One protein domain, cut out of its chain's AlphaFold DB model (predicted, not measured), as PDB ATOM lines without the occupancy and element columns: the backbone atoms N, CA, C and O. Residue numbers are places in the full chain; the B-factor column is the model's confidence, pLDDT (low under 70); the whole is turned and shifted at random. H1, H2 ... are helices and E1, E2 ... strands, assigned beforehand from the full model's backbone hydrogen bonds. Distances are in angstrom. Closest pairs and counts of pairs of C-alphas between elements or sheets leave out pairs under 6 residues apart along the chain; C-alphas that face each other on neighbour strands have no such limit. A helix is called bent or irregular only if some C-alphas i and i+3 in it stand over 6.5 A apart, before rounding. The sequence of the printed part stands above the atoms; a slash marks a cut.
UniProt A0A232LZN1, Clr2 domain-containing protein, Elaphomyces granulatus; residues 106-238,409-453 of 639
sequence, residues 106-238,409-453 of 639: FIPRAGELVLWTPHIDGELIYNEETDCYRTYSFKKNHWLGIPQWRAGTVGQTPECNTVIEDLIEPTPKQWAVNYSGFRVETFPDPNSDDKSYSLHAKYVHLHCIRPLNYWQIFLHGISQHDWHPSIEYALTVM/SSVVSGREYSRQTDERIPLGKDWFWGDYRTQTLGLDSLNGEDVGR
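Overview. This is residues 106 to 238 and 409 to 453 of the 639 residues of the protein "Clr2 domain-containing protein" of Elaphomyces granulatus (UniProt A0A232LZN1). A strongly twisted sheet of five strands makes the core; the short helices H3 and H4 pack on it, and the longer H5 packs on both, away from the sheet. The small meander E2 E3 E4, each strand the antiparallel neighbour of the one before, sits at one end beyond H3, and the unnamed residues 157 to 176 and 422 to 436 loop round the outside. The 178 printed residues hold, in order, E1 E2 E3 E4 E5 H1 E6 H2 E7 E8 H3 H4 H5 H6; the large sheet, E7 E6 E5 E1 E8, is antiparallel. The class is mixed, with under half of the residues in named elements; the whole is compact, with a radius of gyration of the C-alphas of 16.8 A and spans of 53 by 40 by 26 A.

Arrangement. Begin at the large sheet: E7, residues 201 to 204, E6, 182 to 186, E5, 150 to 156, E1, 113 to 116, and E8, 209 to 211. Within hydrogen-bond range are N 202 and O 184 at 2.9 A, N 153 and O 185 at 2.9 A, N 116 and O 150 at 2.8 A, and N 115 and O 210 at 2.8 A. H3, residues 212 to 218, and H4, 230 to 236, make two layers with it, helices on one face of a sheet. H3 is irregular, with C-alphas 213 and 216 8.4 A apart, and lies over E8 at a height over the sheet of 7.2 A. H4 lies over E5 at 8.8 A; their closest C-alphas are those of Ala 151 and Ile 231, 4.7 A. H5, residues 409 to 421, touches H4, about perpendicular at 80 degrees, closest at the C-alphas of Thr 236 and Ser 418, 4.2 A. With residues 409 to 411 alone it touches H3, closest at the C-alphas of Asn 213 and Val 411, 5.5 A. H1, residues 177 to 180, and H2, 196 to 199, only graze the large sheet; H6, 437 to 441, touches no helix. E2, residues 123 to 127, E3, 132 to 137, and E4, 142 to 145, form two hairpins, with N 125 and O 134 at 2.9 A and N 144 and O 135 at 2.8 A; the closest C-alphas of E3 and H3 are those of Tyr 133 and Phe 218, 6.3 A. In H4, H5 and H6 every O i to N i+4 pair is within hydrogen-bond range; H3 has 0 of 3 but 3 of 4 O i to N i+3 pairs, and H1 and H2 are too short for an O i to N i+4 pair.

Along the chain. Find C-alpha 113 at (-6.639, -10.620, -43.053), where E1 begins. E5 is 17.0 A long and E3 15.9 A. H5 runs 18.0 A from C-alpha 409 at (-23.653, -13.954, -40.477), and H6 ends at C-alpha 441, (-2.946, -18.117, -46.499).

Size, cuts and confidence. The C-alphas of Lys 140 and Gly 428 are farthest apart, 54.4 A. Residues 239 to 408 are not printed, and C-alphas 238 and 409 are 13.1 A apart across the cut. The links E5 to H1, H3 to H4 and H5 to H6 are long. No printed residue is under 70 in pLDDT.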
ATOM      1  N   PHE A 106      -9.006  -4.041 -31.126       94.94
ATOM      2  CA  PHE A 106      -9.413  -3.580 -32.461       94.94
ATOM      3  C   PHE A 106      -8.239  -3.455 -33.451       94.94
ATOM      4  O   PHE A 106      -8.454  -3.393 -34.660       94.94
ATOM      5  N   ILE A 107      -6.990  -3.399 -32.968       96.75
ATOM      6  CA  ILE A 107      -5.831  -3.135 -33.828       96.75
ATOM      7  C   ILE A 107      -5.448  -4.415 -34.611       96.75
ATOM      8  O   ILE A 107      -5.302  -5.486 -33.997       96.75
ATOM      9  N   PRO A 108      -5.241  -4.335 -35.944       97.38
ATOM     10  CA  PRO A 108      -4.778  -5.462 -36.753       97.38
ATOM     11  C   PRO A 108      -3.388  -5.967 -36.341       97.38
ATOM     12  O   PRO A 108      -2.497  -5.190 -35.983       97.38
ATOM     13  N   ARG A 109      -3.191  -7.284 -36.415       97.38
ATOM     14  CA  ARG A 109      -1.949  -7.994 -36.073       97.38
ATOM     15  C   ARG A 109      -1.281  -8.524 -37.350       97.38
ATOM     16  O   ARG A 109      -1.946  -8.813 -38.340       97.38
ATOM     17  N   ALA A 110       0.042  -8.673 -37.345       96.06
ATOM     18  CA  ALA A 110       0.767  -9.209 -38.499       96.06
ATOM     19  C   ALA A 110       0.314 -10.648 -38.831       96.06
ATOM     20  O   ALA A 110       0.180 -11.488 -37.937       96.06
ATOM     21  N   GLY A 111       0.083 -10.919 -40.118       96.31
ATOM     22  CA  GLY A 111      -0.480 -12.172 -40.629       96.31
ATOM     23  C   GLY A 111      -2.011 -12.278 -40.557       96.31
ATOM     24  O   GLY A 111      -2.556 -13.325 -40.917       96.31
ATOM     25  N   GLU A 112      -2.720 -11.247 -40.093       98.50
ATOM     26  CA  GLU A 112      -4.184 -11.189 -40.181       98.50
ATOM     27  C   GLU A 112      -4.671 -10.740 -41.562       98.50
ATOM     28  O   GLU A 112      -3.930 -10.124 -42.334       98.50
ATOM     29  N   LEU A 113      -5.936 -11.055 -41.852       98.75
ATOM     30  CA  LEU A 113      -6.639 -10.620 -43.053       98.75
ATOM     31  C   LEU A 113      -7.613  -9.489 -42.741       98.75
ATOM     32  O   LEU A 113      -8.388  -9.551 -41.784       98.75
ATOM     33  N   VAL A 114      -7.600  -8.471 -43.593       98.69
ATOM     34  CA  VAL A 114      -8.408  -7.259 -43.449       98.69
ATOM     35  C   VAL A 114      -9.054  -6.872 -44.773       98.69
ATOM     36  O   VAL A 114      -8.491  -7.134 -45.837       98.69
ATOM     37  N   LEU A 115     -10.207  -6.205 -44.712       98.25
ATOM     38  CA  LEU A 115     -10.633  -5.319 -45.788       98.25
ATOM     39  C   LEU A 115      -9.835  -4.016 -45.701       98.25
ATOM     40  O   LEU A 115      -9.562  -3.508 -44.614       98.25
ATOM     41  N   TRP A 116      -9.451  -3.462 -46.841       97.88
ATOM     42  CA  TRP A 116      -8.721  -2.203 -46.912       97.88
ATOM     43  C   TRP A 116      -8.974  -1.479 -48.232       97.88
ATOM     44  O   TRP A 116      -9.404  -2.073 -49.221       97.88
ATOM     45  N   THR A 117      -8.669  -0.187 -48.249       96.00
ATOM     46  CA  THR A 117      -8.601   0.642 -49.459       96.00
ATOM     47  C   THR A 117      -7.262   1.385 -49.482       96.00
ATOM     48  O   THR A 117      -6.751   1.758 -48.422       96.00
ATOM     49  N   PRO A 118      -6.657   1.655 -50.656       91.81
ATOM     50  CA  PRO A 118      -5.406   2.409 -50.734       91.81
ATOM     51  C   PRO A 118      -5.463   3.835 -50.157       91.81
ATOM     52  O   PRO A 118      -4.402   4.414 -49.919       91.81
ATOM     53  N   HIS A 119      -6.651   4.425 -49.991       89.44
ATOM     54  CA  HIS A 119      -6.877   5.766 -49.429       89.44
ATOM     55  C   HIS A 119      -8.354   5.976 -49.040       89.44
ATOM     56  O   HIS A 119      -9.235   5.317 -49.598       89.44
ATOM     57  N   ILE A 120      -8.602   6.908 -48.112       89.19
ATOM     58  CA  ILE A 120      -9.916   7.493 -47.803       89.19
ATOM     59  C   ILE A 120      -9.700   8.989 -47.507       89.19
ATOM     60  O   ILE A 120      -9.047   9.329 -46.520       89.19
ATOM     61  N   ASP A 121     -10.261   9.864 -48.349       84.38
ATOM     62  CA  ASP A 121     -10.098  11.333 -48.285       84.38
ATOM     63  C   ASP A 121     -11.296  12.028 -47.590       84.38
ATOM     64  O   ASP A 121     -11.830  13.052 -48.042       84.38
ATOM     65  N   GLY A 122     -11.768  11.418 -46.505       86.75
ATOM     66  CA  GLY A 122     -12.972  11.790 -45.769       86.75
ATOM     67  C   GLY A 122     -13.351  10.711 -44.756       86.75
ATOM     68  O   GLY A 122     -12.542   9.839 -44.449       86.75
ATOM     69  N   GLU A 123     -14.588  10.750 -44.280       88.50
ATOM     70  CA  GLU A 123     -15.127   9.786 -43.316       88.50
ATOM     71  C   GLU A 123     -15.995   8.739 -44.018       88.50
ATOM     72  O   GLU A 123     -16.618   9.010 -45.048       88.50
ATOM     73  N   LEU A 124     -16.020   7.521 -43.476       90.19
ATOM     74  CA  LEU A 124     -16.803   6.410 -44.012       90.19
ATOM     75  C   LEU A 124     -18.192   6.409 -43.364       90.19
ATOM     76  O   LEU A 124     -18.334   5.977 -42.224       90.19
ATOM     77  N   ILE A 125     -19.208   6.869 -44.094       90.12
ATOM     78  CA  ILE A 125     -20.573   7.049 -43.583       90.12
ATOM     79  C   ILE A 125     -21.533   6.132 -44.349       90.12
ATOM     80  O   ILE A 125     -21.418   5.961 -45.565       90.12
ATOM     81  N   TYR A 126     -22.490   5.534 -43.642       90.44
ATOM     82  CA  TYR A 126     -23.584   4.796 -44.263       90.44
ATOM     83  C   TYR A 126     -24.526   5.754 -45.008       90.44
ATOM     84  O   TYR A 126     -24.988   6.741 -44.442       90.44
ATOM     85  N   ASN A 127     -24.805   5.485 -46.282       91.62
ATOM     86  CA  ASN A 127     -25.712   6.288 -47.096       91.62
ATOM     87  C   ASN A 127     -27.024   5.523 -47.320       91.62
ATOM     88  O   ASN A 127     -27.049   4.555 -48.083       91.62
ATOM     89  N   GLU A 128     -28.104   5.997 -46.692       91.50
ATOM     90  CA  GLU A 128     -29.447   5.405 -46.777       91.50
ATOM     91  C   GLU A 128     -30.050   5.439 -48.194       91.50
ATOM     92  O   GLU A 128     -30.761   4.513 -48.573       91.50
ATOM     93  N   GLU A 129     -29.749   6.460 -49.009       90.75
ATOM     94  CA  GLU A 129     -30.258   6.577 -50.388       90.75
ATOM     95  C   GLU A 129     -29.697   5.486 -51.313       90.75
ATOM     96  O   GLU A 129     -30.329   5.113 -52.301       90.75
ATOM     97  N   THR A 130     -28.483   5.011 -51.019       88.31
ATOM     98  CA  THR A 130     -27.761   4.012 -51.820       88.31
ATOM     99  C   THR A 130     -27.519   2.686 -51.098       88.31
ATOM    100  O   THR A 130     -26.795   1.856 -51.637       88.31
ATOM    101  N   ASP A 131     -28.095   2.488 -49.906       90.81
ATOM    102  CA  ASP A 131     -28.015   1.254 -49.101       90.81
ATOM    103  C   ASP A 131     -26.570   0.727 -48.907       90.81
ATOM    104  O   ASP A 131     -26.318  -0.474 -48.936       90.81
ATOM    105  N   CYS A 132     -25.577   1.621 -48.781       92.38
ATOM    106  CA  CYS A 132     -24.158   1.238 -48.706       92.38
ATOM    107  C   CYS A 132     -23.261   2.268 -48.002       92.38
ATOM    108  O   CYS A 132     -23.568   3.460 -47.925       92.38
ATOM    109  N   TYR A 133     -22.097   1.811 -47.530       91.50
ATOM    110  CA  TYR A 133     -21.058   2.676 -46.962       91.50
ATOM    111  C   TYR A 133     -20.299   3.445 -48.047       91.50
ATOM    112  O   TYR A 133     -19.748   2.867 -48.988       91.50
ATOM    113  N   ARG A 134     -20.231   4.769 -47.892       93.00
ATOM    114  CA  ARG A 134     -19.626   5.698 -48.851       93.00
ATOM    115  C   ARG A 134     -18.740   6.709 -48.136       93.00
ATOM    116  O   ARG A 134     -18.999   7.098 -47.002       93.00
ATOM    117  N   THR A 135     -17.692   7.163 -48.810       92.81
ATOM    118  CA  THR A 135     -16.822   8.209 -48.266       92.81
ATOM    119  C   THR A 135     -17.505   9.565 -48.421       92.81
ATOM    120  O   THR A 135     -17.792   9.986 -49.547       92.81
ATOM    121  N   TYR A 136     -17.734  10.272 -47.319       92.00
ATOM    122  CA  TYR A 136     -18.195  11.659 -47.305       92.00
ATOM    123  C   TYR A 136     -17.038  12.598 -46.962       92.00
ATOM    124  O   TYR A 136     -16.219  12.304 -46.095       92.00
ATOM    125  N   SER A 137     -16.946  13.743 -47.637       91.44
ATOM    126  CA  SER A 137     -15.896  14.729 -47.378       91.44
ATOM    127  C   SER A 137     -16.519  16.017 -46.856       91.44
ATOM    128  O   SER A 137     -16.882  16.888 -47.646       91.44
ATOM    129  N   PHE A 138     -16.612  16.171 -45.528       88.25
ATOM    130  CA  PHE A 138     -17.123  17.394 -44.885       88.25
ATOM    131  C   PHE A 138     -16.397  18.654 -45.379       88.25
ATOM    132  O   PHE A 138     -17.032  19.649 -45.719       88.25
ATOM    133  N   LYS A 139     -15.071  18.569 -45.573       89.25
ATOM    134  CA  LYS A 139     -14.219  19.637 -46.141       89.25
ATOM    135  C   LYS A 139     -14.621  20.074 -47.564       89.25
ATOM    136  O   LYS A 139     -14.211  21.145 -48.001       89.25
ATOM    137  N   LYS A 140     -15.392  19.259 -48.296       90.00
ATOM    138  CA  LYS A 140     -15.894  19.536 -49.656       90.00
ATOM    139  C   LYS A 140     -17.432  19.486 -49.763       90.00
ATOM    140  O   LYS A 140     -17.957  19.644 -50.863       90.00
ATOM    141  N   ASN A 141     -18.132  19.228 -48.655       91.62
ATOM    142  CA  ASN A 141     -19.585  19.061 -48.534       91.62
ATOM    143  C   ASN A 141     -20.237  18.088 -49.553       91.62
ATOM    144  O   ASN A 141     -21.336  18.351 -50.040       91.62
ATOM    145  N   HIS A 142     -19.569  16.981 -49.922       94.06
ATOM    146  CA  HIS A 142     -20.137  15.980 -50.845       94.06
ATOM    147  C   HIS A 142     -19.592  14.550 -50.673       94.06
ATOM    148  O   HIS A 142     -18.528  14.319 -50.094       94.06
ATOM    149  N   TRP A 143     -20.334  13.588 -51.236       93.12
ATOM    150  CA  TRP A 143     -19.967  12.174 -51.349       93.12
ATOM    151  C   TRP A 143     -18.863  11.954 -52.392       93.12
ATOM    152  O   TRP A 143     -19.051  12.275 -53.564       93.12
ATOM    153  N   LEU A 144     -17.749  11.336 -51.996       92.19
ATOM    154  CA  LEU A 144     -16.647  10.972 -52.897       92.19
ATOM    155  C   LEU A 144     -16.874   9.641 -53.634       92.19
ATOM    156  O   LEU A 144     -16.201   9.378 -54.626       92.19
ATOM    157  N   GLY A 145     -17.815   8.811 -53.172       92.19
ATOM    158  CA  GLY A 145     -18.148   7.519 -53.785       92.19
ATOM    159  C   GLY A 145     -18.069   6.348 -52.807       92.19
ATOM    160  O   GLY A 145     -18.001   6.545 -51.596       92.19
ATOM    161  N   ILE A 146     -18.112   5.131 -53.345       92.31
ATOM    162  CA  ILE A 146     -17.900   3.884 -52.597       92.31
ATOM    163  C   ILE A 146     -16.377   3.642 -52.494       92.31
ATOM    164  O   ILE A 146     -15.680   3.842 -53.495       92.31
ATOM    165  N   PRO A 147     -15.824   3.232 -51.335       92.69
ATOM    166  CA  PRO A 147     -14.407   2.885 -51.226       92.69
ATOM    167  C   PRO A 147     -14.025   1.723 -52.152       92.69
ATOM    168  O   PRO A 147     -14.780   0.766 -52.308       92.69
ATOM    169  N   GLN A 148     -12.815   1.757 -52.715       92.94
ATOM    170  CA  GLN A 148     -12.284   0.646 -53.516       92.94
ATOM    171  C   GLN A 148     -11.778  -0.484 -52.608       92.94
ATOM    172  O   GLN A 148     -10.570  -0.694 -52.466       92.94
ATOM    173  N   TRP A 149     -12.716  -1.181 -51.962       96.69
ATOM    174  CA  TRP A 149     -12.427  -2.276 -51.046       96.69
ATOM    175  C   TRP A 149     -11.683  -3.422 -51.734       96.69
ATOM    176  O   TRP A 149     -12.041  -3.897 -52.813       96.69
ATOM    177  N   ARG A 150     -10.651  -3.898 -51.047       97.94
ATOM    178  CA  ARG A 150      -9.882  -5.109 -51.332       97.94
ATOM    179  C   ARG A 150      -9.751  -5.885 -50.033       97.94
ATOM    180  O   ARG A 150      -9.784  -5.278 -48.967       97.94
ATOM    181  N   ALA A 151      -9.514  -7.187 -50.104       98.50
ATOM    182  CA  ALA A 151      -8.953  -7.893 -48.961       98.50
ATOM    183  C   ALA A 151      -7.424  -7.944 -49.081       98.50
ATOM    184  O   ALA A 151      -6.857  -7.838 -50.176       98.50
ATOM    185  N   GLY A 152      -6.744  -8.076 -47.948       98.19
ATOM    186  CA  GLY A 152      -5.291  -8.114 -47.905       98.19
ATOM    187  C   GLY A 152      -4.719  -8.683 -46.616       98.19
ATOM    188  O   GLY A 152      -5.401  -8.737 -45.592       98.19
ATOM    189  N   THR A 153      -3.453  -9.091 -46.685       98.25
ATOM    190  CA  THR A 153      -2.670  -9.562 -45.535       98.25
ATOM    191  C   THR A 153      -1.942  -8.389 -44.893       98.25
ATOM    192  O   THR A 153      -1.259  -7.628 -45.581       98.25
ATOM    193  N   VAL A 154      -2.011  -8.270 -43.566       98.25
ATOM    194  CA  VAL A 154      -1.173  -7.336 -42.800       98.25
ATOM    195  C   VAL A 154       0.253  -7.892 -42.730       98.25
ATOM    196  O   VAL A 154       0.557  -8.748 -41.899       98.25
ATOM    197  N   GLY A 155       1.135  -7.421 -43.614       94.88
ATOM    198  CA  GLY A 155       2.545  -7.821 -43.654       94.88
ATOM    199  C   GLY A 155       3.395  -7.152 -42.569       94.88
ATOM    200  O   GLY A 155       4.302  -7.779 -42.023       94.88
ATOM    201  N   GLN A 156       3.070  -5.907 -42.204       94.62
ATOM    202  CA  GLN A 156       3.764  -5.147 -41.158       94.62
ATOM    203  C   GLN A 156       2.781  -4.268 -40.372       94.62
ATOM    204  O   GLN A 156       1.938  -3.586 -40.953       94.62
ATOM    205  N   THR A 157       2.924  -4.267 -39.048       95.06
ATOM    206  CA  THR A 157       2.243  -3.352 -38.114       95.06
ATOM    207  C   THR A 157       3.140  -2.153 -37.787       95.06
ATOM    208  O   THR A 157       4.359  -2.345 -37.754       95.06
ATOM    209  N   PRO A 158       2.590  -0.976 -37.445       94.12
ATOM    210  CA  PRO A 158       3.384   0.212 -37.141       94.12
ATOM    211  C   PRO A 158       4.337   0.036 -35.950       94.12
ATOM    212  O   PRO A 158       4.081  -0.707 -34.989       94.12
ATOM    213  N   GLU A 159       5.445   0.775 -36.021       88.88
ATOM    214  CA  GLU A 159       6.414   0.927 -34.932       88.88
ATOM    215  C   GLU A 159       5.925   1.956 -33.904       88.88
ATOM    216  O   GLU A 159       6.071   1.744 -32.702       88.88
ATOM    217  N   CYS A 160       5.277   3.023 -34.384       85.31
ATOM    218  CA  CYS A 160       4.600   4.021 -33.557       85.31
ATOM    219  C   CYS A 160       3.354   3.447 -32.858       85.31
ATOM    220  O   CYS A 160       2.729   2.504 -33.345       85.31
ATOM    221  N   ASN A 161       2.936   4.079 -31.757       86.69
ATOM    222  CA  ASN A 161       1.665   3.758 -31.110       86.69
ATOM    223  C   ASN A 161       0.475   4.169 -31.996       86.69
ATOM    224  O   ASN A 161       0.356   5.323 -32.427       86.69
ATOM    225  N   THR A 162      -0.417   3.211 -32.230       92.31
ATOM    226  CA  THR A 162      -1.757   3.429 -32.784       92.31
ATOM    227  C   THR A 162      -2.717   3.705 -31.632       92.31
ATOM    228  O   THR A 162      -2.673   3.000 -30.625       92.31
ATOM    229  N   VAL A 163      -3.554   4.728 -31.773       93.38
ATOM    230  CA  VAL A 163      -4.558   5.142 -30.780       93.38
ATOM    231  C   VAL A 163      -5.969   4.913 -31.333       93.38
ATOM    232  O   VAL A 163      -6.122   4.486 -32.478       93.38
ATOM    233  N   ILE A 164      -7.009   5.118 -30.522       94.06
ATOM    234  CA  ILE A 164      -8.389   4.791 -30.917       94.06
ATOM    235  C   ILE A 164      -8.937   5.773 -31.966       94.06
ATOM    236  O   ILE A 164      -9.690   5.384 -32.854       94.06
ATOM    237  N   GLU A 165      -8.469   7.016 -31.933       93.56
ATOM    238  CA  GLU A 165      -8.798   8.089 -32.869       93.56
ATOM    239  C   GLU A 165      -8.325   7.771 -34.301       93.56
ATOM    240  O   GLU A 165      -9.000   8.138 -35.263       93.56
ATOM    241  N   ASP A 166      -7.239   6.991 -34.451       94.06
ATOM    242  CA  ASP A 166      -6.705   6.557 -35.756       94.06
ATOM    243  C   ASP A 166      -7.703   5.690 -36.565       94.06
ATOM    244  O   ASP A 166      -7.453   5.411 -37.740       94.06
ATOM    245  N   LEU A 167      -8.819   5.243 -35.963       93.25
ATOM    246  CA  LEU A 167      -9.931   4.559 -36.644       93.25
ATOM    247  C   LEU A 167     -10.739   5.486 -37.570       93.25
ATOM    248  O   LEU A 167     -11.301   5.001 -38.559       93.25
ATOM    249  N   ILE A 168     -10.806   6.785 -37.248       89.25
ATOM    250  CA  ILE A 168     -11.602   7.792 -37.969       89.25
ATOM    251  C   ILE A 168     -10.706   8.578 -38.930       89.25
ATOM    252  O   ILE A 168     -10.913   8.538 -40.143       89.25
ATOM    253  N   GLU A 169      -9.676   9.243 -38.399       88.50
ATOM    254  CA  GLU A 169      -8.676   9.979 -39.174       88.50
ATOM    255  C   GLU A 169      -7.266   9.803 -38.580       88.50
ATOM    256  O   GLU A 169      -7.128   9.539 -37.385       88.50
ATOM    257  N   PRO A 170      -6.185   9.926 -39.375       90.25
ATOM    258  CA  PRO A 170      -4.830   9.732 -38.866       90.25
ATOM    259  C   PRO A 170      -4.427  10.817 -37.859       90.25
ATOM    260  O   PRO A 170      -4.275  11.984 -38.227       90.25
ATOM    261  N   THR A 171      -4.160  10.435 -36.608       92.25
ATOM    262  CA  THR A 171      -3.581  11.374 -35.633       92.25
ATOM    263  C   THR A 171      -2.147  11.760 -36.029       92.25
ATOM    264  O   THR A 171      -1.452  10.953 -36.657       92.25
ATOM    265  N   PRO A 172      -1.649  12.963 -35.675       91.81
ATOM    266  CA  PRO A 172      -0.291  13.382 -36.020       91.81
ATOM    267  C   PRO A 172       0.782  12.427 -35.473       91.81
ATOM    268  O   PRO A 172       0.862  12.182 -34.269       91.81
ATOM    269  N   LYS A 173       1.639  11.902 -36.356       91.81
ATOM    270  CA  LYS A 173       2.755  11.003 -36.012       91.81
ATOM    271  C   LYS A 173       4.088  11.654 -36.387       91.81
ATOM    272  O   LYS A 173       4.179  12.320 -37.412       91.81
ATOM    273  N   GLN A 174       5.135  11.402 -35.598       89.31
ATOM    274  CA  GLN A 174       6.503  11.868 -35.887       89.31
ATOM    275  C   GLN A 174       7.050  11.311 -37.214       89.31
ATOM    276  O   GLN A 174       7.810  11.984 -37.905       89.31
ATOM    277  N   TRP A 175       6.675  10.075 -37.557       89.69
ATOM    278  CA  TRP A 175       7.207   9.345 -38.705       89.69
ATOM    279  C   TRP A 175       6.156   9.171 -39.801       89.69
ATOM    280  O   TRP A 175       4.967   9.003 -39.520       89.69
ATOM    281  N   ALA A 176       6.612   9.155 -41.055       92.44
ATOM    282  CA  ALA A 176       5.767   8.910 -42.221       92.44
ATOM    283  C   ALA A 176       5.097   7.518 -42.189       92.44
ATOM    284  O   ALA A 176       5.503   6.617 -41.452       92.44
ATOM    285  N   VAL A 177       4.056   7.346 -43.013       93.50
ATOM    286  CA  VAL A 177       3.146   6.181 -43.000       93.50
ATOM    287  C   VAL A 177       3.841   4.821 -43.184       93.50
ATOM    288  O   VAL A 177       3.291   3.796 -42.795       93.50
ATOM    289  N   ASN A 178       5.070   4.786 -43.707       92.94
ATOM    290  CA  ASN A 178       5.879   3.567 -43.802       92.94
ATOM    291  C   ASN A 178       6.445   3.062 -42.457       92.94
ATOM    292  O   ASN A 178       6.846   1.906 -42.374       92.94
ATOM    293  N   TYR A 179       6.440   3.894 -41.411       92.81
ATOM    294  CA  TYR A 179       6.773   3.523 -40.025       92.81
ATOM    295  C   TYR A 179       5.562   3.612 -39.083       92.81
ATOM    296  O   TYR A 179       5.476   2.884 -38.090       92.81
ATOM    297  N   SER A 180       4.631   4.529 -39.370       93.44
ATOM    298  CA  SER A 180       3.485   4.846 -38.508       93.44
ATOM    299  C   SER A 180       2.139   4.283 -38.982       93.44
ATOM    300  O   SER A 180       1.150   4.383 -38.255       93.44
ATOM    301  N   GLY A 181       2.100   3.652 -40.158       95.69
ATOM    302  CA  GLY A 181       0.959   2.907 -40.691       95.69
ATOM    303  C   GLY A 181       1.216   1.399 -40.807       95.69
ATOM    304  O   GLY A 181       2.222   0.865 -40.340       95.69
ATOM    305  N   PHE A 182       0.279   0.705 -41.449       97.44
ATOM    306  CA  PHE A 182       0.297  -0.736 -41.690       97.44
ATOM    307  C   PHE A 182       0.685  -1.014 -43.139       97.44
ATOM    308  O   PHE A 182       0.126  -0.399 -44.048       97.44
ATOM    309  N   ARG A 183       1.584  -1.974 -43.374       97.19
ATOM    310  CA  ARG A 183       1.860  -2.484 -44.723       97.19
ATOM    311  C   ARG A 183       0.877  -3.608 -45.030       97.19
ATOM    312  O   ARG A 183       0.947  -4.669 -44.405       97.19
ATOM    313  N   VAL A 184      -0.027  -3.375 -45.977       98.12
ATOM    314  CA  VAL A 184      -1.038  -4.350 -46.411       98.12
ATOM    315  C   VAL A 184      -0.747  -4.779 -47.847       98.12
ATOM    316  O   VAL A 184      -0.512  -3.935 -48.713       98.12
ATOM    317  N   GLU A 185      -0.745  -6.087 -48.095       97.38
ATOM    318  CA  GLU A 185      -0.598  -6.695 -49.425       97.38
ATOM    319  C   GLU A 185      -1.965  -7.137 -49.946       97.38
ATOM    320  O   GLU A 185      -2.732  -7.736 -49.194       97.38
ATOM    321  N   THR A 186      -2.290  -6.864 -51.215       97.62
ATOM    322  CA  THR A 186      -3.550  -7.342 -51.816       97.62
ATOM    323  C   THR A 186      -3.563  -8.874 -51.828       97.62
ATOM    324  O   THR A 186      -2.601  -9.495 -52.277       97.62
ATOM    325  N   PHE A 187      -4.636  -9.498 -51.336       98.12
ATOM    326  CA  PHE A 187      -4.656 -10.952 -51.166       98.12
ATOM    327  C   PHE A 187      -4.689 -11.681 -52.530       98.12
ATOM    328  O   PHE A 187      -5.577 -11.382 -53.335       98.12
ATOM    329  N   PRO A 188      -3.745 -12.598 -52.824       97.31
ATOM    330  CA  PRO A 188      -3.770 -13.425 -54.028       97.31
ATOM    331  C   PRO A 188      -4.711 -14.622 -53.876       97.31
ATOM    332  O   PRO A 188      -5.161 -14.939 -52.778       97.31
ATOM    333  N   ASP A 189      -4.975 -15.314 -54.980       97.56
ATOM    334  CA  ASP A 189      -5.723 -16.570 -54.967       97.56
ATOM    335  C   ASP A 189      -4.922 -17.651 -54.200       97.56
ATOM    336  O   ASP A 189      -3.761 -17.913 -54.542       97.56
ATOM    337  N   PRO A 190      -5.480 -18.282 -53.147       96.56
ATOM    338  CA  PRO A 190      -4.784 -19.313 -52.379       96.56
ATOM    339  C   PRO A 190      -4.651 -20.651 -53.127       96.56
ATOM    340  O   PRO A 190      -3.765 -21.432 -52.773       96.56
ATOM    341  N   ASN A 191      -5.496 -20.909 -54.134       96.38
ATOM    342  CA  ASN A 191      -5.530 -22.136 -54.935       96.38
ATOM    343  C   ASN A 191      -4.669 -22.023 -56.210       96.38
ATOM    344  O   ASN A 191      -4.067 -23.009 -56.627       96.38
ATOM    345  N   SER A 192      -4.594 -20.835 -56.824       94.81
ATOM    346  CA  SER A 192      -3.797 -20.587 -58.040       94.81
ATOM    347  C   SER A 192      -2.286 -20.526 -57.772       94.81
ATOM    348  O   SER A 192      -1.866 -20.067 -56.712       94.81
ATOM    349  N   ASP A 193      -1.462 -20.879 -58.763       91.38
ATOM    350  CA  ASP A 193      -0.019 -20.581 -58.768       91.38
ATOM    351  C   ASP A 193       0.276 -19.090 -59.083       91.38
ATOM    352  O   ASP A 193       1.381 -18.606 -58.839       91.38
ATOM    353  N   ASP A 194      -0.693 -18.327 -59.610       92.94
ATOM    354  CA  ASP A 194      -0.535 -16.883 -59.842       92.94
ATOM    355  C   ASP A 194      -0.733 -16.086 -58.541       92.94
ATOM    356  O   ASP A 194      -1.854 -15.810 -58.105       92.94
ATOM    357  N   LYS A 195       0.387 -15.679 -57.934       93.38
ATOM    358  CA  LYS A 195       0.418 -14.836 -56.730       93.38
ATOM    359  C   LYS A 195       0.593 -13.339 -57.013       93.38
ATOM    360  O   LYS A 195       0.875 -12.589 -56.076       93.38
ATOM    361  N   SER A 196       0.431 -12.873 -58.256       91.81
ATOM    362  CA  SER A 196       0.741 -11.493 -58.683       91.81
ATOM    363  C   SER A 196       0.115 -10.387 -57.821       91.81
ATOM    364  O   SER A 196       0.756  -9.361 -57.596       91.81
ATOM    365  N   TYR A 197      -1.077 -10.600 -57.250       93.81
ATOM    366  CA  TYR A 197      -1.699  -9.649 -56.320       93.81
ATOM    367  C   TYR A 197      -0.872  -9.362 -55.049       93.81
ATOM    368  O   TYR A 197      -0.939  -8.237 -54.560       93.81
ATOM    369  N   SER A 198      -0.049 -10.296 -54.552       89.69
ATOM    370  CA  SER A 198       0.813 -10.061 -53.372       89.69
ATOM    371  C   SER A 198       1.801  -8.901 -53.574       89.69
ATOM    372  O   SER A 198       2.119  -8.170 -52.636       89.69
ATOM    373  N   LEU A 199       2.208  -8.656 -54.826       89.12
ATOM    374  CA  LEU A 199       3.073  -7.539 -55.217       89.12
ATOM    375  C   LEU A 199       2.371  -6.174 -55.079       89.12
ATOM    376  O   LEU A 199       3.032  -5.139 -54.982       89.12
ATOM    377  N   HIS A 200       1.034  -6.144 -55.049       93.25
ATOM    378  CA  HIS A 200       0.233  -4.931 -54.884       93.25
ATOM    379  C   HIS A 200       0.086  -4.569 -53.398       93.25
ATOM    380  O   HIS A 200      -0.989  -4.708 -52.802       93.25
ATOM    381  N   ALA A 201       1.187  -4.095 -52.815       94.44
ATOM    382  CA  ALA A 201       1.280  -3.644 -51.431       94.44
ATOM    383  C   ALA A 201       1.158  -2.116 -51.287       94.44
ATOM    384  O   ALA A 201       1.599  -1.363 -52.159       94.44
ATOM    385  N   LYS A 202       0.638  -1.636 -50.150       96.31
ATOM    386  CA  LYS A 202       0.738  -0.222 -49.747       96.31
ATOM    387  C   LYS A 202       0.873  -0.082 -48.229       96.31
ATOM    388  O   LYS A 202       0.337  -0.890 -47.475       96.31
ATOM    389  N   TYR A 203       1.552   0.975 -47.789       96.94
ATOM    390  CA  TYR A 203       1.443   1.473 -46.418       96.94
ATOM    391  C   TYR A 203       0.214   2.383 -46.284       96.94
ATOM    392  O   TYR A 203       0.054   3.322 -47.070       96.94
ATOM    393  N   VAL A 204      -0.651   2.110 -45.308       96.88
ATOM    394  CA  VAL A 204      -1.895   2.858 -45.055       96.88
ATOM    395  C   VAL A 204      -2.102   3.119 -43.559       96.88
ATOM    396  O   VAL A 204      -1.585   2.394 -42.710       96.88
ATOM    397  N   HIS A 205      -2.864   4.160 -43.226       96.00
ATOM    398  CA  HIS A 205      -3.291   4.436 -41.850       96.00
ATOM    399  C   HIS A 205      -4.435   3.498 -41.423       96.00
ATOM    400  O   HIS A 205      -5.048   2.843 -42.270       96.00
ATOM    401  N   LEU A 206      -4.724   3.421 -40.117       96.12
ATOM    402  CA  LEU A 206      -5.736   2.499 -39.583       96.12
ATOM    403  C   LEU A 206      -7.144   2.792 -40.133       96.12
ATOM    404  O   LEU A 206      -7.868   1.849 -40.441       96.12
ATOM    405  N   HIS A 207      -7.512   4.061 -40.346       94.56
ATOM    406  CA  HIS A 207      -8.828   4.433 -40.879       94.56
ATOM    407  C   HIS A 207      -9.119   3.854 -42.275       94.56
ATOM    408  O   HIS A 207     -10.280   3.612 -42.595       94.56
ATOM    409  N   CYS A 208      -8.088   3.532 -43.068       96.56
ATOM    410  CA  CYS A 208      -8.203   2.840 -44.359       96.56
ATOM    411  C   CYS A 208      -8.468   1.320 -44.257       96.56
ATOM    412  O   CYS A 208      -8.607   0.662 -45.292       96.56
ATOM    413  N   ILE A 209      -8.481   0.745 -43.048       97.44
ATOM    414  CA  ILE A 209      -8.562  -0.699 -42.780       97.44
ATOM    415  C   ILE A 209      -9.852  -1.027 -42.015       97.44
ATOM    416  O   ILE A 209     -10.275  -0.282 -41.132       97.44
ATOM    417  N   ARG A 210     -10.474  -2.169 -42.318       96.62
ATOM    418  CA  ARG A 210     -11.579  -2.761 -41.551       96.62
ATOM    419  C   ARG A 210     -11.371  -4.279 -41.380       96.62
ATOM    420  O   ARG A 210     -10.867  -4.932 -42.293       96.62
ATOM    421  N   PRO A 211     -11.725  -4.876 -40.230       96.94
ATOM    422  CA  PRO A 211     -11.479  -6.298 -39.984       96.94
ATOM    423  C   PRO A 211     -12.341  -7.194 -40.887       96.94
ATOM    424  O   PRO A 211     -13.558  -7.022 -40.962       96.94
ATOM    425  N   LEU A 212     -11.718  -8.179 -41.557       98.38
ATOM    426  CA  LEU A 212     -12.372  -8.992 -42.600       98.38
ATOM    427  C   LEU A 212     -13.593  -9.773 -42.088       98.38
ATOM    428  O   LEU A 212     -14.508 -10.032 -42.861       98.38
ATOM    429  N   ASN A 213     -13.654 -10.105 -40.795       97.88
ATOM    430  CA  ASN A 213     -14.814 -10.781 -40.205       97.88
ATOM    431  C   ASN A 213     -16.138 -10.048 -40.482       97.88
ATOM    432  O   ASN A 213     -17.147 -10.716 -40.653       97.88
ATOM    433  N   TYR A 214     -16.135  -8.716 -40.596       97.06
ATOM    434  CA  TYR A 214     -17.326  -7.872 -40.767       97.06
ATOM    435  C   TYR A 214     -17.648  -7.563 -42.244       97.06
ATOM    436  O   TYR A 214     -18.305  -6.567 -42.548       97.06
ATOM    437  N   TRP A 215     -17.159  -8.378 -43.186       97.44
ATOM    438  CA  TRP A 215     -17.196  -8.071 -44.620       97.44
ATOM    439  C   TRP A 215     -18.592  -7.785 -45.191       97.44
ATOM    440  O   TRP A 215     -18.696  -6.925 -46.060       97.44
ATOM    441  N   GLN A 216     -19.663  -8.426 -44.700       96.19
ATOM    442  CA  GLN A 216     -21.016  -8.162 -45.216       96.19
ATOM    443  C   GLN A 216     -21.492  -6.742 -44.901       96.19
ATOM    444  O   GLN A 216     -22.281  -6.207 -45.664       96.19
ATOM    445  N   ILE A 217     -20.996  -6.116 -43.827       94.75
ATOM    446  CA  ILE A 217     -21.360  -4.741 -43.459       94.75
ATOM    447  C   ILE A 217     -20.708  -3.750 -44.428       94.75
ATOM    448  O   ILE A 217     -21.384  -2.908 -45.010       94.75
ATOM    449  N   PHE A 218     -19.397  -3.874 -44.655       95.06
ATOM    450  CA  PHE A 218     -18.647  -2.938 -45.505       95.06
ATOM    451  C   PHE A 218     -18.865  -3.139 -47.010       95.06
ATOM    452  O   PHE A 218     -18.562  -2.233 -47.787       95.06
ATOM    453  N   LEU A 219     -19.397  -4.298 -47.408       96.19
ATOM    454  CA  LEU A 219     -19.788  -4.619 -48.783       96.19
ATOM    455  C   LEU A 219     -21.316  -4.614 -48.994       96.19
ATOM    456  O   LEU A 219     -21.776  -4.974 -50.077       96.19
ATOM    457  N   HIS A 220     -22.104  -4.197 -47.993       94.44
ATOM    458  CA  HIS A 220     -23.556  -4.046 -48.130       94.44
ATOM    459  C   HIS A 220     -23.898  -3.040 -49.240       94.44
ATOM    460  O   HIS A 220     -23.180  -2.058 -49.438       94.44
ATOM    461  N   GLY A 221     -24.940  -3.343 -50.017       92.88
ATOM    462  CA  GLY A 221     -25.324  -2.615 -51.234       92.88
ATOM    463  C   GLY A 221     -24.357  -2.726 -52.428       92.88
ATOM    464  O   GLY A 221     -24.710  -2.300 -53.526       92.88
ATOM    465  N   ILE A 222     -23.166  -3.325 -52.276       94.81
ATOM    466  CA  ILE A 222     -22.202  -3.513 -53.374       94.81
ATOM    467  C   ILE A 222     -22.424  -4.880 -54.035       94.81
ATOM    468  O   ILE A 222     -22.256  -5.925 -53.403       94.81
ATOM    469  N   SER A 223     -22.735  -4.880 -55.334       93.56
ATOM    470  CA  SER A 223     -22.845  -6.100 -56.145       93.56
ATOM    471  C   SER A 223     -21.569  -6.944 -56.074       93.56
ATOM    472  O   SER A 223     -20.467  -6.423 -56.232       93.56
ATOM    473  N   GLN A 224     -21.713  -8.264 -55.924       94.06
ATOM    474  CA  GLN A 224     -20.582  -9.203 -55.900       94.06
ATOM    475  C   GLN A 224     -19.741  -9.156 -57.190       94.06
ATOM    476  O   GLN A 224     -18.546  -9.424 -57.156       94.06
ATOM    477  N   HIS A 225     -20.336  -8.756 -58.321       94.69
ATOM    478  CA  HIS A 225     -19.609  -8.555 -59.580       94.69
ATOM    479  C   HIS A 225     -18.687  -7.322 -59.584       94.69
ATOM    480  O   HIS A 225     -17.778  -7.263 -60.409       94.69
ATOM    481  N   ASP A 226     -18.900  -6.370 -58.670       94.81
ATOM    482  CA  ASP A 226     -18.091  -5.155 -58.515       94.81
ATOM    483  C   ASP A 226     -17.038  -5.289 -57.390       94.81
ATOM    484  O   ASP A 226     -16.255  -4.366 -57.147       94.81
ATOM    485  N   TRP A 227     -16.989  -6.430 -56.688       96.75
ATOM    486  CA  TRP A 227     -15.972  -6.702 -55.667       96.75
ATOM    487  C   TRP A 227     -14.596  -6.949 -56.304       96.75
ATOM    488  O   TRP A 227     -14.464  -7.614 -57.332       96.75
ATOM    489  N   HIS A 228     -13.527  -6.485 -55.653       97.81
ATOM    490  CA  HIS A 228     -12.167  -6.836 -56.064       97.81
ATOM    491  C   HIS A 228     -11.880  -8.329 -55.770       97.81
ATOM    492  O   HIS A 228     -12.054  -8.731 -54.614       97.81
ATOM    493  N   PRO A 229     -11.356  -9.139 -56.721       97.81
ATOM    494  CA  PRO A 229     -11.227 -10.602 -56.579       97.81
ATOM    495  C   PRO A 229     -10.526 -11.094 -55.306       97.81
ATOM    496  O   PRO A 229     -10.895 -12.121 -54.746       97.81
ATOM    497  N   SER A 230      -9.576 -10.312 -54.775       98.44
ATOM    498  CA  SER A 230      -8.924 -10.590 -53.484       98.44
ATOM    499  C   SER A 230      -9.898 -10.833 -52.324       98.44
ATOM    500  O   SER A 230      -9.540 -11.529 -51.382       98.44
ATOM    501  N   ILE A 231     -11.096 -10.231 -52.359       98.62
ATOM    502  CA  ILE A 231     -12.133 -10.410 -51.333       98.62
ATOM    503  C   ILE A 231     -12.583 -11.869 -51.313       98.62
ATOM    504  O   ILE A 231     -12.520 -12.504 -50.264       98.62
ATOM    505  N   GLU A 232     -12.955 -12.418 -52.469       98.44
ATOM    506  CA  GLU A 232     -13.339 -13.824 -52.601       98.44
ATOM    507  C   GLU A 232     -12.184 -14.754 -52.219       98.44
ATOM    508  O   GLU A 232     -12.368 -15.647 -51.396       98.44
ATOM    509  N   TYR A 233     -10.965 -14.470 -52.689       98.62
ATOM    510  CA  TYR A 233      -9.766 -15.228 -52.317       98.62
ATOM    511  C   TYR A 233      -9.503 -15.247 -50.800       98.62
ATOM    512  O   TYR A 233      -9.088 -16.267 -50.248       98.62
ATOM    513  N   ALA A 234      -9.763 -14.140 -50.097       98.69
ATOM    514  CA  ALA A 234      -9.626 -14.075 -48.644       98.69
ATOM    515  C   ALA A 234     -10.779 -14.792 -47.915       98.69
ATOM    516  O   ALA A 234     -10.559 -15.367 -46.847       98.69
ATOM    517  N   LEU A 235     -11.985 -14.824 -48.497       98.75
ATOM    518  CA  LEU A 235     -13.086 -15.660 -48.009       98.75
ATOM    519  C   LEU A 235     -12.781 -17.155 -48.181       98.75
ATOM    520  O   LEU A 235     -13.100 -17.929 -47.278       98.75
ATOM    521  N   THR A 236     -12.088 -17.559 -49.254       98.69
ATOM    522  CA  THR A 236     -11.641 -18.946 -49.474       98.69
ATOM    523  C   THR A 236     -10.872 -19.498 -48.273       98.69
ATOM    524  O   THR A 236     -11.093 -20.640 -47.894       98.69
ATOM    525  N   VAL A 237     -10.035 -18.710 -47.586       98.44
ATOM    526  CA  VAL A 237      -9.206 -19.214 -46.467       98.44
ATOM    527  C   VAL A 237      -9.850 -19.090 -45.072       98.44
ATOM    528  O   VAL A 237      -9.190 -19.344 -44.059       98.44
ATOM    529  N   MET A 238     -11.133 -18.717 -44.969       98.44
ATOM    530  CA  MET A 238     -11.801 -18.440 -43.682       98.44
ATOM    531  C   MET A 238     -11.983 -19.662 -42.765       98.44
ATOM    532  O   MET A 238     -12.061 -19.495 -41.545       98.44
ATOM    533  N   SER A 409     -23.342 -13.495 -39.121       96.00
ATOM    534  CA  SER A 409     -23.653 -13.954 -40.477       96.00
ATOM    535  C   SER A 409     -22.408 -13.973 -41.366       96.00
ATOM    536  O   SER A 409     -22.200 -14.943 -42.093       96.00
ATOM    537  N   SER A 410     -21.551 -12.954 -41.265       96.56
ATOM    538  CA  SER A 410     -20.352 -12.777 -42.094       96.56
ATOM    539  C   SER A 410     -19.317 -13.882 -41.872       96.56
ATOM    540  O   SER A 410     -18.848 -14.501 -42.831       96.56
ATOM    541  N   VAL A 411     -18.994 -14.199 -40.614       97.62
ATOM    542  CA  VAL A 411     -18.030 -15.251 -40.253       97.62
ATOM    543  C   VAL A 411     -18.566 -16.637 -40.612       97.62
ATOM    544  O   VAL A 411     -17.823 -17.469 -41.133       97.62
ATOM    545  N   VAL A 412     -19.854 -16.904 -40.372       97.00
ATOM    546  CA  VAL A 412     -20.456 -18.210 -40.696       97.00
ATOM    547  C   VAL A 412     -20.577 -18.406 -42.209       97.00
ATOM    548  O   VAL A 412     -20.249 -19.488 -42.694       97.00
ATOM    549  N   SER A 413     -20.962 -17.363 -42.954       97.12
ATOM    550  CA  SER A 413     -21.054 -17.397 -44.420       97.12
ATOM    551  C   SER A 413     -19.675 -17.512 -45.071       97.12
ATOM    552  O   SER A 413     -19.492 -18.348 -45.948       97.12
ATOM    553  N   GLY A 414     -18.675 -16.755 -44.603       97.75
ATOM    554  CA  GLY A 414     -17.297 -16.853 -45.099       97.75
ATOM    555  C   GLY A 414     -16.681 -18.235 -44.857       97.75
ATOM    556  O   GLY A 414     -16.038 -18.796 -45.738       97.75
ATOM    557  N   ARG A 415     -16.943 -18.855 -43.697       97.69
ATOM    558  CA  ARG A 415     -16.510 -20.238 -43.427       97.69
ATOM    559  C   ARG A 415     -17.231 -21.280 -44.285       97.69
ATOM    560  O   ARG A 415     -16.636 -22.308 -44.601       97.69
ATOM    561  N   GLU A 416     -18.487 -21.037 -44.651       97.06
ATOM    562  CA  GLU A 416     -19.232 -21.897 -45.579       97.06
ATOM    563  C   GLU A 416     -18.714 -21.758 -47.015       97.06
ATOM    564  O   GLU A 416     -18.431 -22.770 -47.648       97.06
ATOM    565  N   TYR A 417     -18.461 -20.531 -47.478       97.81
ATOM    566  CA  TYR A 417     -17.777 -20.263 -48.746       97.81
ATOM    567  C   TYR A 417     -16.420 -20.980 -48.805       97.81
ATOM    568  O   TYR A 417     -16.156 -21.732 -49.740       97.81
ATOM    569  N   SER A 418     -15.600 -20.847 -47.756       98.31
ATOM    570  CA  SER A 418     -14.311 -21.539 -47.615       98.31
ATOM    571  C   SER A 418     -14.428 -23.065 -47.747       98.31
ATOM    572  O   SER A 418     -13.685 -23.667 -48.519       98.31
ATOM    573  N   ARG A 419     -15.414 -23.700 -47.090       97.25
ATOM    574  CA  ARG A 419     -15.681 -25.151 -47.221       97.25
ATOM    575  C   ARG A 419     -16.029 -25.600 -48.645       97.25
ATOM    576  O   ARG A 419     -15.897 -26.784 -48.942       97.25
ATOM    577  N   GLN A 420     -16.502 -24.689 -49.490       97.00
ATOM    578  CA  GLN A 420     -16.918 -24.966 -50.866       97.00
ATOM    579  C   GLN A 420     -15.845 -24.608 -51.909       97.00
ATOM    580  O   GLN A 420     -15.969 -25.035 -53.055       97.00
ATOM    581  N   THR A 421     -14.814 -23.838 -51.535       97.50
ATOM    582  CA  THR A 421     -13.868 -23.201 -52.477       97.50
ATOM    583  C   THR A 421     -12.387 -23.432 -52.170       97.50
ATOM    584  O   THR A 421     -11.562 -23.290 -53.069       97.50
ATOM    585  N   ASP A 422     -12.012 -23.790 -50.941       98.06
ATOM    586  CA  ASP A 422     -10.617 -24.069 -50.585       98.06
ATOM    587  C   ASP A 422     -10.251 -25.506 -50.982       98.06
ATOM    588  O   ASP A 422     -10.535 -26.464 -50.259       98.06
ATOM    589  N   GLU A 423      -9.596 -25.664 -52.136       97.12
ATOM    590  CA  GLU A 423      -9.211 -26.973 -52.689       97.12
ATOM    591  C   GLU A 423      -8.226 -27.743 -51.790       97.12
ATOM    592  O   GLU A 423      -8.001 -28.944 -51.965       97.12
ATOM    593  N   ARG A 424      -7.645 -27.063 -50.793       96.00
ATOM    594  CA  ARG A 424      -6.689 -27.617 -49.832       96.00
ATOM    595  C   ARG A 424      -7.407 -28.268 -48.641       96.00
ATOM    596  O   ARG A 424      -6.778 -29.043 -47.915       96.00
ATOM    597  N   ILE A 425      -8.707 -28.012 -48.435       97.31
ATOM    598  CA  ILE A 425      -9.534 -28.710 -47.437       97.31
ATOM    599  C   ILE A 425      -9.776 -30.160 -47.903       97.31
ATOM    600  O   ILE A 425     -10.400 -30.382 -48.941       97.31
ATOM    601  N   PRO A 426      -9.338 -31.192 -47.150       94.06
ATOM    602  CA  PRO A 426      -9.527 -32.575 -47.579       94.06
ATOM    603  C   PRO A 426     -11.006 -32.986 -47.587       94.06
ATOM    604  O   PRO A 426     -11.754 -32.656 -46.668       94.06
ATOM    605  N   LEU A 427     -11.413 -33.794 -48.572       92.81
ATOM    606  CA  LEU A 427     -12.794 -34.269 -48.722       92.81
ATOM    607  C   LEU A 427     -13.362 -34.857 -47.411       92.81
ATOM    608  O   LEU A 427     -12.800 -35.788 -46.826       92.81
ATOM    609  N   GLY A 428     -14.506 -34.333 -46.961       92.69
ATOM    610  CA  GLY A 428     -15.113 -34.722 -45.681       92.69
ATOM    611  C   GLY A 428     -14.392 -34.141 -44.454       92.69
ATOM    612  O   GLY A 428     -14.295 -34.812 -43.415       92.69
ATOM    613  N   LYS A 429     -13.847 -32.928 -44.588       94.75
ATOM    614  CA  LYS A 429     -13.362 -32.051 -43.514       94.75
ATOM    615  C   LYS A 429     -13.962 -30.661 -43.696       94.75
ATOM    616  O   LYS A 429     -14.230 -30.245 -44.813       94.75
ATOM    617  N   ASP A 430     -14.104 -29.953 -42.582       95.75
ATOM    618  CA  ASP A 430     -14.674 -28.602 -42.539       95.75
ATOM    619  C   ASP A 430     -13.607 -27.497 -42.450       95.75
ATOM    620  O   ASP A 430     -13.958 -26.320 -42.437       95.75
ATOM    621  N   TRP A 431     -12.324 -27.877 -42.331       97.25
ATOM    622  CA  TRP A 431     -11.203 -26.990 -42.007       97.25
ATOM    623  C   TRP A 431      -9.892 -27.413 -42.684       97.25
ATOM    624  O   TRP A 431      -9.530 -28.594 -42.638       97.25
ATOM    625  N   PHE A 432      -9.126 -26.442 -43.188       97.31
ATOM    626  CA  PHE A 432      -7.719 -26.610 -43.558       97.31
ATOM    627  C   PHE A 432      -6.817 -26.410 -42.332       97.31
ATOM    628  O   PHE A 432      -7.049 -25.529 -41.502       97.31
ATOM    629  N   TRP A 433      -5.778 -27.233 -42.208       95.56
ATOM    630  CA  TRP A 433      -4.816 -27.194 -41.107       95.56
ATOM    631  C   TRP A 433      -3.419 -27.014 -41.697       95.56
ATOM    632  O   TRP A 433      -2.938 -27.906 -42.391       95.56
ATOM    633  N   GLY A 434      -2.782 -25.872 -41.423       93.44
ATOM    634  CA  GLY A 434      -1.417 -25.586 -41.866       93.44
ATOM    635  C   GLY A 434      -0.460 -25.394 -40.693       93.44
ATOM    636  O   GLY A 434      -0.807 -24.783 -39.676       93.44
ATOM    637  N   ASP A 435       0.762 -25.889 -40.856       89.19
ATOM    638  CA  ASP A 435       1.830 -25.881 -39.857       89.19
ATOM    639  C   ASP A 435       2.296 -24.456 -39.513       89.19
ATOM    640  O   ASP A 435       2.615 -24.172 -38.350       89.19
ATOM    641  N   TYR A 436       2.272 -23.567 -40.517       90.31
ATOM    642  CA  TYR A 436       2.670 -22.156 -40.471       90.31
ATOM    643  C   TYR A 436       1.705 -21.250 -41.270       90.31
ATOM    644  O   TYR A 436       0.972 -21.704 -42.148       90.31
ATOM    645  N   ARG A 437       1.667 -19.944 -40.954       94.50
ATOM    646  CA  ARG A 437       0.586 -19.038 -41.405       94.50
ATOM    647  C   ARG A 437       0.578 -18.781 -42.914       94.50
ATOM    648  O   ARG A 437      -0.490 -18.735 -43.512       94.50
ATOM    649  N   THR A 438       1.738 -18.660 -43.556       93.62
ATOM    650  CA  THR A 438       1.791 -18.464 -45.016       93.62
ATOM    651  C   THR A 438       1.259 -19.685 -45.779       93.62
ATOM    652  O   THR A 438       0.682 -19.516 -46.846       93.62
ATOM    653  N   GLN A 439       1.298 -20.889 -45.190       94.38
ATOM    654  CA  GLN A 439       0.641 -22.082 -45.741       94.38
ATOM    655  C   GLN A 439      -0.890 -21.982 -45.685       94.38
ATOM    656  O   GLN A 439      -1.544 -22.276 -46.682       94.38
ATOM    657  N   THR A 440      -1.486 -21.553 -44.560       96.00
ATOM    658  CA  THR A 440      -2.953 -21.369 -44.478       96.00
ATOM    659  C   THR A 440      -3.446 -20.251 -45.386       96.00
ATOM    660  O   THR A 440      -4.496 -20.395 -46.011       96.00
ATOM    661  N   LEU A 441      -2.654 -19.193 -45.555       96.38
ATOM    662  CA  LEU A 441      -2.946 -18.117 -46.499       96.38
ATOM    663  C   LEU A 441      -2.627 -18.457 -47.968       96.38
ATOM    664  O   LEU A 441      -3.118 -17.770 -48.850       96.38
ATOM    665  N   GLY A 442      -1.857 -19.513 -48.255       94.12
ATOM    666  CA  GLY A 442      -1.460 -19.848 -49.631       94.12
ATOM    667  C   GLY A 442      -0.555 -18.785 -50.266       94.12
ATOM    668  O   GLY A 442      -0.749 -18.441 -51.429       94.12
ATOM    669  N   LEU A 443       0.380 -18.237 -49.481       92.88
ATOM    670  CA  LEU A 443       1.303 -17.177 -49.891       92.88
ATOM    671  C   LEU A 443       2.699 -17.730 -50.180       92.88
ATOM    672  O   LEU A 443       3.287 -18.413 -49.334       92.88
ATOM    673  N   ASP A 444       3.235 -17.345 -51.333       90.50
ATOM    674  CA  ASP A 444       4.562 -17.750 -51.804       90.50
ATOM    675  C   ASP A 444       5.623 -16.692 -51.437       90.50
ATOM    676  O   ASP A 444       6.777 -17.033 -51.182       90.50
ATOM    677  N   SER A 445       5.206 -15.428 -51.283       86.44
ATOM    678  CA  SER A 445       5.989 -14.313 -50.735       86.44
ATOM    679  C   SER A 445       5.194 -13.531 -49.676       86.44
ATOM    680  O   SER A 445       3.966 -13.620 -49.603       86.44
ATOM    681  N   LEU A 446       5.900 -12.801 -48.806       86.62
ATOM    682  CA  LEU A 446       5.330 -11.868 -47.824       86.62
ATOM    683  C   LEU A 446       6.365 -10.779 -47.510       86.62
ATOM    684  O   LEU A 446       7.539 -11.068 -47.300       86.62
ATOM    685  N   ASN A 447       5.937  -9.517 -47.459       85.56
ATOM    686  CA  ASN A 447       6.824  -8.350 -47.356       85.56
ATOM    687  C   ASN A 447       7.802  -8.173 -48.534       85.56
ATOM    688  O   ASN A 447       8.758  -7.408 -48.433       85.56
ATOM    689  N   GLY A 448       7.507  -8.795 -49.681       79.81
ATOM    690  CA  GLY A 448       8.339  -8.744 -50.889       79.81
ATOM    691  C   GLY A 448       9.521  -9.719 -50.903       79.81
ATOM    692  O   GLY A 448      10.327  -9.651 -51.826       79.81
ATOM    693  N   GLU A 449       9.608 -10.614 -49.916       84.94
ATOM    694  CA  GLU A 449      10.585 -11.706 -49.837       84.94
ATOM    695  C   GLU A 449       9.852 -13.058 -49.923       84.94
ATOM    696  O   GLU A 449       8.732 -13.195 -49.421       84.94
ATOM    697  N   ASP A 450      10.466 -14.063 -50.550       86.44
ATOM    698  CA  ASP A 450       9.861 -15.391 -50.741       86.44
ATOM    699  C   ASP A 450       9.885 -16.218 -49.442       86.44
ATOM    700  O   ASP A 450      10.883 -16.229 -48.710       86.44
ATOM    701  N   VAL A 451       8.793 -16.933 -49.139       84.69
ATOM    702  CA  VAL A 451       8.536 -17.532 -47.814       84.69
ATOM    703  C   VAL A 451       8.311 -19.046 -47.831       84.69
ATOM    704  O   VAL A 451       7.880 -19.655 -48.810       84.69
ATOM    705  N   GLY A 452       8.580 -19.684 -46.686       78.81
ATOM    706  CA  GLY A 452       8.352 -21.117 -46.490       78.81
ATOM    707  C   GLY A 452       9.113 -21.964 -47.513       78.81
ATOM    708  O   GLY A 452      10.330 -21.854 -47.630       78.81
ATOM    709  N   ARG A 453       8.387 -22.806 -48.260       76.44
ATOM    710  CA  ARG A 453       8.955 -23.706 -49.282       76.44
ATOM    711  C   ARG A 453       9.451 -23.014 -50.560       76.44
ATOM    712  O   ARG A 453      10.082 -23.682 -51.371       76.44
TER     713      ARG A 453